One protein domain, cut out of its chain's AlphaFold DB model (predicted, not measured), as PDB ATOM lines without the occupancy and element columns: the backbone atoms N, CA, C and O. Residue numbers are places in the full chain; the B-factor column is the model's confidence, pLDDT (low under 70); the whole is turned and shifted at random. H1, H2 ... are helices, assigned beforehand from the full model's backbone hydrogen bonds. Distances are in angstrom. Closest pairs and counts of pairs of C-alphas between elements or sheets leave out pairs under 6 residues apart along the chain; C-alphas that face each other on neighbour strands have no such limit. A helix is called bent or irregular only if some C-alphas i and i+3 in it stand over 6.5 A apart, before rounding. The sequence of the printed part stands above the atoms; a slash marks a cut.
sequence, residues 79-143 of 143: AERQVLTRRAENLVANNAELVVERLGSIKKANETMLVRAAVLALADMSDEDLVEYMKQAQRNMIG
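Overview. This is residues 79 to 143 of the 143 residues of an uncharacterized protein of Photobacterium leiognathi lrivu.4.1 (UniProt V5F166). Three helices make a loose, open frame: H1 runs along one side and turns sharply at a kink, the chain folds back so that H2 begins beside the first part of H1 and rises from it, and H3 makes the far side, returning until its residue Asn 140 comes near the start of H1. The space between H2 and H3 is open, and residues 116 to 121, 123 to 129 and 131 to 136 stand free. The printed part has 65 residues with three named helices, in the order H1, H2, H3, and no named strand; the class is all helix. The whole is loose, with a radius of gyration of the C-alphas of 13.8 A, and spans 36 by 26 by 17 A.

Arrangement. H1, residues 79 to 103, has a kink of 99 degrees near residue 97. It is irregular there: C-alphas 94 and 97 are 8.7 A apart, and its line is a rough one. H2, residues 111 to 121, touches H1, which meets it with residues 84 to 88 alone. The closest C-alphas of the two are those of Leu 84 and Glu 111, 5.6 A apart. Their lines are about perpendicular, at 82 degrees. H3, residues 127 to 142, is apart from H2. H3 touches no helix; it is close to H1 but not clearly touching, and the closest C-alphas, those of Ala 79 and Asn 140, are 8.0 A apart. H1 and H3 run opposite ways at a steep tilt of 48 degrees. In H2 and H3 every O i to N i+4 pair is within hydrogen-bond range; in H1, 19 of 21 are.

Along the chain. H1 begins at C-alpha 79, at (-16.364, 21.031, 83.523), and measures 26.6 A from first to last C-alpha over its 25 residues. H2, 11 residues, begins at C-alpha 111, at (-8.507, 24.975, 93.638), and is 15.0 A long from first to last C-alpha. H3, 16 residues, is 22.9 A long by the same measure and ends at C-alpha 142, at (-27.703, 23.504, 81.533).

Size, cuts and confidence. The two C-alphas farthest apart are those of Glu 101 and Ile 142, at 39.8 A, while those of Ala 79 and Gly 143, the first and last printed residues, are 10.3 A apart. The printed part has no cut and ends at the chain's last residue. The link from H1 to H2, 7 residues, is short, the one from H2 to H3, 5 residues, is tight, and no link is long. The mean pLDDT of the printed part is 92.6, and residue 143 alone is under 70.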
ATOM      1  N   ALA A  79     -17.056  20.080  84.388       89.94
ATOM      2  CA  ALA A  79     -16.364  21.031  83.523       89.94
ATOM      3  C   ALA A  79     -15.689  22.165  84.320       89.94
ATOM      4  O   ALA A  79     -14.552  22.536  84.034       89.94
ATOM      5  N   GLU A  80     -16.350  22.684  85.358       91.19
ATOM      6  CA  GLU A  80     -15.807  23.745  86.213       91.19
ATOM      7  C   GLU A  80     -14.629  23.238  87.047       91.19
ATOM      8  O   GLU A  80     -13.617  23.928  87.174       91.19
ATOM      9  N   ARG A  81     -14.725  22.003  87.562       92.81
ATOM     10  CA  ARG A  81     -13.614  21.347  88.268       92.81
ATOM     11  C   ARG A  81     -12.392  21.244  87.372       92.81
ATOM     12  O   ARG A  81     -11.322  21.693  87.762       92.81
ATOM     13  N   GLN A  82     -12.564  20.763  86.143       93.81
ATOM     14  CA  GLN A  82     -11.464  20.658  85.185       93.81
ATOM     15  C   GLN A  82     -10.829  22.015  84.869       93.81
ATOM     16  O   GLN A  82      -9.607  22.100  84.744       93.81
ATOM     17  N   VAL A  83     -11.622  23.086  84.763       94.06
ATOM     18  CA  VAL A  83     -11.094  24.447  84.576       94.06
ATOM     19  C   VAL A  83     -10.246  24.874  85.777       94.06
ATOM     20  O   VAL A  83      -9.145  25.390  85.581       94.06
ATOM     21  N   LEU A  84     -10.711  24.625  87.005       94.50
ATOM     22  CA  LEU A  84      -9.961  24.938  88.226       94.50
ATOM     23  C   LEU A  84      -8.653  24.142  88.312       94.50
ATOM     24  O   LEU A  84      -7.601  24.743  88.545       94.50
ATOM     25  N   THR A  85      -8.695  22.829  88.069       95.31
ATOM     26  CA  THR A  85      -7.507  21.965  88.085       95.31
ATOM     27  C   THR A  85      -6.489  22.418  87.040       95.31
ATOM     28  O   THR A  85      -5.350  22.731  87.385       95.31
ATOM     29  N   ARG A  86      -6.912  22.579  85.777       96.06
ATOM     30  CA  ARG A  86      -6.034  23.043  84.689       96.06
ATOM     31  C   ARG A  86      -5.446  24.414  84.984       96.06
ATOM     32  O   ARG A  86      -4.285  24.668  84.682       96.06
ATOM     33  N   ARG A  87      -6.227  25.334  85.562       95.75
ATOM     34  CA  ARG A  87      -5.722  26.671  85.892       95.75
ATOM     35  C   ARG A  87      -4.688  26.621  87.013       95.75
ATOM     36  O   ARG A  87      -3.701  27.346  86.917       95.75
ATOM     37  N   ALA A  88      -4.884  25.775  88.024       94.12
ATOM     38  CA  ALA A  88      -3.908  25.562  89.091       94.12
ATOM     39  C   ALA A  88      -2.603  24.974  88.538       94.12
ATOM     40  O   ALA A  88      -1.532  25.527  88.780       94.12
ATOM     41  N   GLU A  89      -2.695  23.922  87.725       94.62
ATOM     42  CA  GLU A  89      -1.542  23.299  87.065       94.62
ATOM     43  C   GLU A  89      -0.795  24.295  86.178       94.62
ATOM     44  O   GLU A  89       0.418  24.439  86.300       94.62
ATOM     45  N   ASN A  90      -1.514  25.060  85.353       95.50
ATOM     46  CA  ASN A  90      -0.923  26.086  84.497       95.50
ATOM     47  C   ASN A  90      -0.259  27.209  85.298       95.50
ATOM     48  O   ASN A  90       0.752  27.756  84.860       95.50
ATOM     49  N   LEU A  91      -0.818  27.588  86.449       93.81
ATOM     50  CA  LEU A  91      -0.218  28.603  87.311       93.81
ATOM     51  C   LEU A  91       1.116  28.111  87.878       93.81
ATOM     52  O   LEU A  91       2.090  28.858  87.873       93.81
ATOM     53  N   VAL A  92       1.172  26.850  88.305       92.81
ATOM     54  CA  VAL A  92       2.402  26.227  88.805       92.81
ATOM     55  C   VAL A  92       3.412  26.011  87.680       92.81
ATOM     56  O   VAL A  92       4.577  26.340  87.853       92.81
ATOM     57  N   ALA A  93       2.985  25.511  86.522       94.25
ATOM     58  CA  ALA A  93       3.877  25.212  85.406       94.25
ATOM     59  C   ALA A  93       4.522  26.471  84.811       94.25
ATOM     60  O   ALA A  93       5.706  26.458  84.495       94.25
ATOM     61  N   ASN A  94       3.758  27.560  84.682       95.38
ATOM     62  CA  ASN A  94       4.236  28.773  84.015       95.38
ATOM     63  C   ASN A  94       4.804  29.820  84.983       95.38
ATOM     64  O   ASN A  94       5.628  30.626  84.575       95.38
ATOM     65  N   ASN A  95       4.357  29.840  86.245       94.06
ATOM     66  CA  ASN A  95       4.676  30.910  87.199       94.06
ATOM     67  C   ASN A  95       5.039  30.374  88.597       94.06
ATOM     68  O   ASN A  95       4.684  30.984  89.608       94.06
ATOM     69  N   ALA A  96       5.737  29.234  88.677       92.94
ATOM     70  CA  ALA A  96       6.151  28.636  89.953       92.94
ATOM     71  C   ALA A  96       6.893  29.627  90.866       92.94
ATOM     72  O   ALA A  96       6.636  29.660  92.068       92.94
ATOM     73  N   GLU A  97       7.782  30.442  90.297       94.31
ATOM     74  CA  GLU A  97       8.595  31.404  91.044       94.31
ATOM     75  C   GLU A  97       7.730  32.473  91.723       94.31
ATOM     76  O   GLU A  97       7.804  32.635  92.940       94.31
ATOM     77  N   LEU A  98       6.809  33.091  90.976       94.31
ATOM     78  CA  LEU A  98       5.848  34.066  91.505       94.31
ATOM     79  C   LEU A  98       4.997  33.468  92.637       94.31
ATOM     80  O   LEU A  98       4.731  34.114  93.651       94.31
ATOM     81  N   VAL A  99       4.557  32.218  92.466       93.56
ATOM     82  CA  VAL A  99       3.756  31.509  93.470       93.56
ATOM     83  C   VAL A  99       4.563  31.283  94.746       93.56
ATOM     84  O   VAL A  99       4.039  31.487  95.840       93.56
ATOM     85  N   VAL A 100       5.828  30.878  94.638       93.94
ATOM     86  CA  VAL A 100       6.694  30.683  95.809       93.94
ATOM     87  C   VAL A 100       7.003  32.014  96.483       93.94
ATOM     88  O   VAL A 100       6.892  32.096  97.702       93.94
ATOM     89  N   GLU A 101       7.311  33.060  95.721       96.38
ATOM     90  CA  GLU A 101       7.622  34.386  96.259       96.38
ATOM     91  C   GLU A 101       6.428  34.983  97.019       96.38
ATOM     92  O   GLU A 101       6.572  35.454  98.146       96.38
ATOM     93  N   ARG A 102       5.227  34.939  96.428       94.94
ATOM     94  CA  ARG A 102       4.040  35.610  96.985       94.94
ATOM     95  C   ARG A 102       3.236  34.751  97.953       94.94
ATOM     96  O   ARG A 102       2.686  35.282  98.913       94.94
ATOM     97  N   LEU A 103       3.127  33.445  97.703       93.00
ATOM     98  CA  LEU A 103       2.324  32.526  98.525       93.00
ATOM     99  C   LEU A 103       3.177  31.645  99.449       93.00
ATOM    100  O   LEU A 103       2.625  30.897 100.260       93.00
ATOM    101  N   GLY A 104       4.506  31.691  99.327       93.31
ATOM    102  CA  GLY A 104       5.459  30.925 100.138       93.31
ATOM    103  C   GLY A 104       5.577  29.446  99.759       93.31
ATOM    104  O   GLY A 104       6.496  28.763 100.204       93.31
ATOM    105  N   SER A 105       4.650  28.902  98.965       93.31
ATOM    106  CA  SER A 105       4.688  27.500  98.543       93.31
ATOM    107  C   SER A 105       3.800  27.231  97.335       93.31
ATOM    108  O   SER A 105       2.645  27.652  97.293       93.31
ATOM    109  N   ILE A 106       4.291  26.385  96.429       92.75
ATOM    110  CA  ILE A 106       3.538  25.863  95.279       92.75
ATOM    111  C   ILE A 106       2.231  25.182  95.718       92.75
ATOM    112  O   ILE A 106       1.199  25.347  95.078       92.75
ATOM    113  N   LYS A 107       2.225  24.491  96.867       92.19
ATOM    114  CA  LYS A 107       1.035  23.782  97.381       92.19
ATOM    115  C   LYS A 107      -0.137  24.714  97.720       92.19
ATOM    116  O   LYS A 107      -1.265  24.251  97.900       92.19
ATOM    117  N   LYS A 108       0.124  26.018  97.858       91.75
ATOM    118  CA  LYS A 108      -0.909  27.030  98.106       91.75
ATOM    119  C   LYS A 108      -1.654  27.422  96.829       91.75
ATOM    120  O   LYS A 108      -2.775  27.906  96.939       91.75
ATOM    121  N   ALA A 109      -1.104  27.157  95.645       92.19
ATOM    122  CA  ALA A 109      -1.802  27.307  94.372       92.19
ATOM    123  C   ALA A 109      -2.712  26.091  94.112       92.19
ATOM    124  O   ALA A 109      -2.406  25.221  93.306       92.19
ATOM    125  N   ASN A 110      -3.824  26.011  94.846       92.88
ATOM    126  CA  ASN A 110      -4.817  24.941  94.731       92.88
ATOM    127  C   ASN A 110      -6.212  25.495  94.406       92.88
ATOM    128  O   ASN A 110      -6.459  26.696  94.517       92.88
ATOM    129  N   GLU A 111      -7.143  24.609  94.049       93.38
ATOM    130  CA  GLU A 111      -8.507  24.975  93.638       93.38
ATOM    131  C   GLU A 111      -9.241  25.822  94.687       93.38
ATOM    132  O   GLU A 111      -9.911  26.793  94.349       93.38
ATOM    133  N   THR A 112      -9.071  25.512  95.978       91.69
ATOM    134  CA  THR A 112      -9.716  26.274  97.060       91.69
ATOM    135  C   THR A 112      -9.221  27.718  97.105       91.69
ATOM    136  O   THR A 112     -10.013  28.641  97.299       91.69
ATOM    137  N   MET A 113      -7.917  27.930  96.922       94.06
ATOM    138  CA  MET A 113      -7.341  29.272  96.870       94.06
ATOM    139  C   MET A 113      -7.727  30.012  95.592       94.06
ATOM    140  O   MET A 113      -7.968  31.212  95.666       94.06
ATOM    141  N   LEU A 114      -7.869  29.314  94.461       94.12
ATOM    142  CA  LEU A 114      -8.388  29.914  93.228       94.12
ATOM    143  C   LEU A 114      -9.826  30.410  93.400       94.12
ATOM    144  O   LEU A 114     -10.120  31.539  93.024       94.12
ATOM    145  N   VAL A 115     -10.702  29.622  94.028       93.75
ATOM    146  CA  VAL A 115     -12.082  30.051  94.318       93.75
ATOM    147  C   VAL A 115     -12.091  31.257  95.260       93.75
ATOM    148  O   VAL A 115     -12.812  32.220  95.018       93.75
ATOM    149  N   ARG A 116     -11.259  31.256  96.309       92.25
ATOM    150  CA  ARG A 116     -11.133  32.413  97.215       92.25
ATOM    151  C   ARG A 116     -10.603  33.656  96.498       92.25
ATOM    152  O   ARG A 116     -11.106  34.744  96.749       92.25
ATOM    153  N   ALA A 117      -9.629  33.499  95.606       94.06
ATOM    154  CA  ALA A 117      -9.100  34.589  94.795       94.06
ATOM    155  C   ALA A 117     -10.154  35.134  93.821       94.06
ATOM    156  O   ALA A 117     -10.274  36.346  93.687       94.06
ATOM    157  N   ALA A 118     -10.962  34.265  93.207       92.88
ATOM    158  CA  ALA A 118     -12.069  34.678  92.350       92.88
ATOM    159  C   ALA A 118     -13.094  35.516  93.126       92.88
ATOM    160  O   ALA A 118     -13.496  36.564  92.643       92.88
ATOM    161  N   VAL A 119     -13.450  35.114  94.352       92.69
ATOM    162  CA  VAL A 119     -14.352  35.899  95.216       92.69
ATOM    163  C   VAL A 119     -13.786  37.287  95.521       92.69
ATOM    164  O   VAL A 119     -14.544  38.248  95.541       92.69
ATOM    165  N   LEU A 120     -12.473  37.409  95.737       94.44
ATOM    166  CA  LEU A 120     -11.839  38.716  95.924       94.44
ATOM    167  C   LEU A 120     -11.865  39.548  94.636       94.44
ATOM    168  O   LEU A 120     -12.162  40.732  94.698       94.44
ATOM    169  N   ALA A 121     -11.636  38.923  93.480       93.88
ATOM    170  CA  ALA A 121     -11.690  39.599  92.186       93.88
ATOM    171  C   ALA A 121     -13.091  40.132  91.837       93.88
ATOM    172  O   ALA A 121     -13.197  41.103  91.095       93.88
ATOM    173  N   LEU A 122     -14.163  39.547  92.390       92.44
ATOM    174  CA  LEU A 122     -15.526  40.071  92.219       92.44
ATOM    175  C   LEU A 122     -15.698  41.479  92.802       92.44
ATOM    176  O   LEU A 122     -16.581  42.197  92.352       92.44
ATOM    177  N   ALA A 123     -14.887  41.874  93.789       92.31
ATOM    178  CA  ALA A 123     -14.970  43.209  94.381       92.31
ATOM    179  C   ALA A 123     -14.517  44.317  93.415       92.31
ATOM    180  O   ALA A 123     -14.990  45.444  93.527       92.31
ATOM    181  N   ASP A 124     -13.630  43.982  92.476       93.50
ATOM    182  CA  ASP A 124     -13.034  44.922  91.521       93.50
ATOM    183  C   ASP A 124     -13.645  44.798  90.110       93.50
ATOM    184  O   ASP A 124     -13.221  45.486  89.181       93.50
ATOM    185  N   MET A 125     -14.616  43.897  89.921       94.81
ATOM    186  CA  MET A 125     -15.244  43.612  88.629       94.81
ATOM    187  C   MET A 125     -16.406  44.569  88.353       94.81
ATOM    188  O   MET A 125     -17.146  44.930  89.267       94.81
ATOM    189  N   SER A 126     -16.593  44.962  87.090       96.38
ATOM    190  CA  SER A 126     -17.762  45.750  86.697       96.38
ATOM    191  C   SER A 126     -19.044  44.906  86.746       96.38
ATOM    192  O   SER A 126     -19.012  43.692  86.525       96.38
ATOM    193  N   ASP A 127     -20.188  45.548  87.002       95.88
ATOM    194  CA  ASP A 127     -21.487  44.861  87.017       95.88
ATOM    195  C   ASP A 127     -21.827  44.238  85.650       95.88
ATOM    196  O   ASP A 127     -22.454  43.179  85.589       95.88
ATOM    197  N   GLU A 128     -21.391  44.862  84.552       96.38
ATOM    198  CA  GLU A 128     -21.587  44.351  83.190       96.38
ATOM    199  C   GLU A 128     -20.836  43.028  82.988       96.38
ATOM    200  O   GLU A 128     -21.455  42.015  82.648       96.38
ATOM    201  N   ASP A 129     -19.535  43.006  83.298       95.56
ATOM    202  CA  ASP A 129     -18.710  41.796  83.204       95.56
ATOM    203  C   ASP A 129     -19.250  40.687  84.115       95.56
ATOM    204  O   ASP A 129     -19.324  39.516  83.725       95.56
ATOM    205  N   LEU A 130     -19.678  41.045  85.330       95.06
ATOM    206  CA  LEU A 130     -20.246  40.098  86.284       95.06
ATOM    207  C   LEU A 130     -21.488  39.404  85.714       95.06
ATOM    208  O   LEU A 130     -21.604  38.177  85.783       95.06
ATOM    209  N   VAL A 131     -22.409  40.169  85.123       96.31
ATOM    210  CA  VAL A 131     -23.626  39.622  84.508       96.31
ATOM    211  C   VAL A 131     -23.286  38.716  83.323       96.31
ATOM    212  O   VAL A 131     -23.908  37.659  83.162       96.31
ATOM    213  N   GLU A 132     -22.283  39.065  82.517       95.94
ATOM    214  CA  GLU A 132     -21.828  38.204  81.419       95.94
ATOM    215  C   GLU A 132     -21.271  36.867  81.918       95.94
ATOM    216  O   GLU A 132     -21.681  35.806  81.427       95.94
ATOM    217  N   TYR A 133     -20.418  36.882  82.945       94.00
ATOM    218  CA  TYR A 133     -19.898  35.653  83.545       94.00
ATOM    219  C   TYR A 133     -21.000  34.811  84.191       94.00
ATOM    220  O   TYR A 133     -20.999  33.587  84.042       94.00
ATOM    221  N   MET A 134     -21.986  35.432  84.847       93.81
ATOM    222  CA  MET A 134     -23.148  34.718  85.392       93.81
ATOM    223  C   MET A 134     -23.961  34.032  84.290       93.81
ATOM    224  O   MET A 134     -24.358  32.872  84.437       93.81
ATOM    225  N   LYS A 135     -24.171  34.709  83.157       95.25
ATOM    226  CA  LYS A 135     -24.851  34.136  81.988       95.25
ATOM    227  C   LYS A 135     -24.075  32.952  81.414       95.25
ATOM    228  O   LYS A 135     -24.681  31.951  81.025       95.25
ATOM    229  N   GLN A 136     -22.749  33.045  81.354       90.94
ATOM    230  CA  GLN A 136     -21.904  31.948  80.893       90.94
ATOM    231  C   GLN A 136     -21.940  30.758  81.860       90.94
ATOM    232  O   GLN A 136     -22.111  29.624  81.415       90.94
ATOM    233  N   ALA A 137     -21.863  31.006  83.170       90.06
ATOM    234  CA  ALA A 137     -21.993  29.969  84.191       90.06
ATOM    235  C   ALA A 137     -23.344  29.246  84.083       90.06
ATOM    236  O   ALA A 137     -23.384  28.020  84.026       90.06
ATOM    237  N   GLN A 138     -24.446  29.988  83.933       90.44
ATOM    238  CA  GLN A 138     -25.775  29.398  83.759       90.44
ATOM    239  C   GLN A 138     -25.853  28.485  82.527       90.44
ATOM    240  O   GLN A 138     -26.433  27.402  82.601       90.44
ATOM    241  N   ARG A 139     -25.258  28.892  81.399       88.94
ATOM    242  CA  ARG A 139     -25.198  28.057  80.186       88.94
ATOM    243  C   ARG A 139     -24.433  26.761  80.429       88.94
ATOM    244  O   ARG A 139     -24.906  25.706  80.023       88.94
ATOM    245  N   ASN A 140     -23.308  26.831  81.133       85.56
ATOM    246  CA  ASN A 140     -22.487  25.662  81.450       85.56
ATOM    247  C   ASN A 140     -23.169  24.688  82.426       85.56
ATOM    248  O   ASN A 140     -22.801  23.520  82.466       85.56
ATOM    249  N   MET A 141     -24.150  25.148  83.211       83.69
ATOM    250  CA  MET A 141     -24.930  24.293  84.116       83.69
ATOM    251  C   MET A 141     -26.090  23.558  83.428       83.69
ATOM    252  O   MET A 141     -26.595  22.585  83.983       83.69
ATOM    253  N   ILE A 142     -26.557  24.054  82.278       77.75
ATOM    254  CA  ILE A 142     -27.703  23.504  81.533       77.75
ATOM    255  C   ILE A 142     -27.240  22.650  80.338       77.75
ATOM    256  O   ILE A 142     -28.017  21.831  79.847       77.75
ATOM    257  N   GLY A 143     -26.004  22.868  79.870       56.97
ATOM    258  CA  GLY A 143     -25.389  22.174  78.736       56.97
ATOM    259  C   GLY A 143     -25.033  20.718  78.997       56.97
ATOM    260  O   GLY A 143     -24.566  20.409  80.115       56.97
TER     261      GLY A 143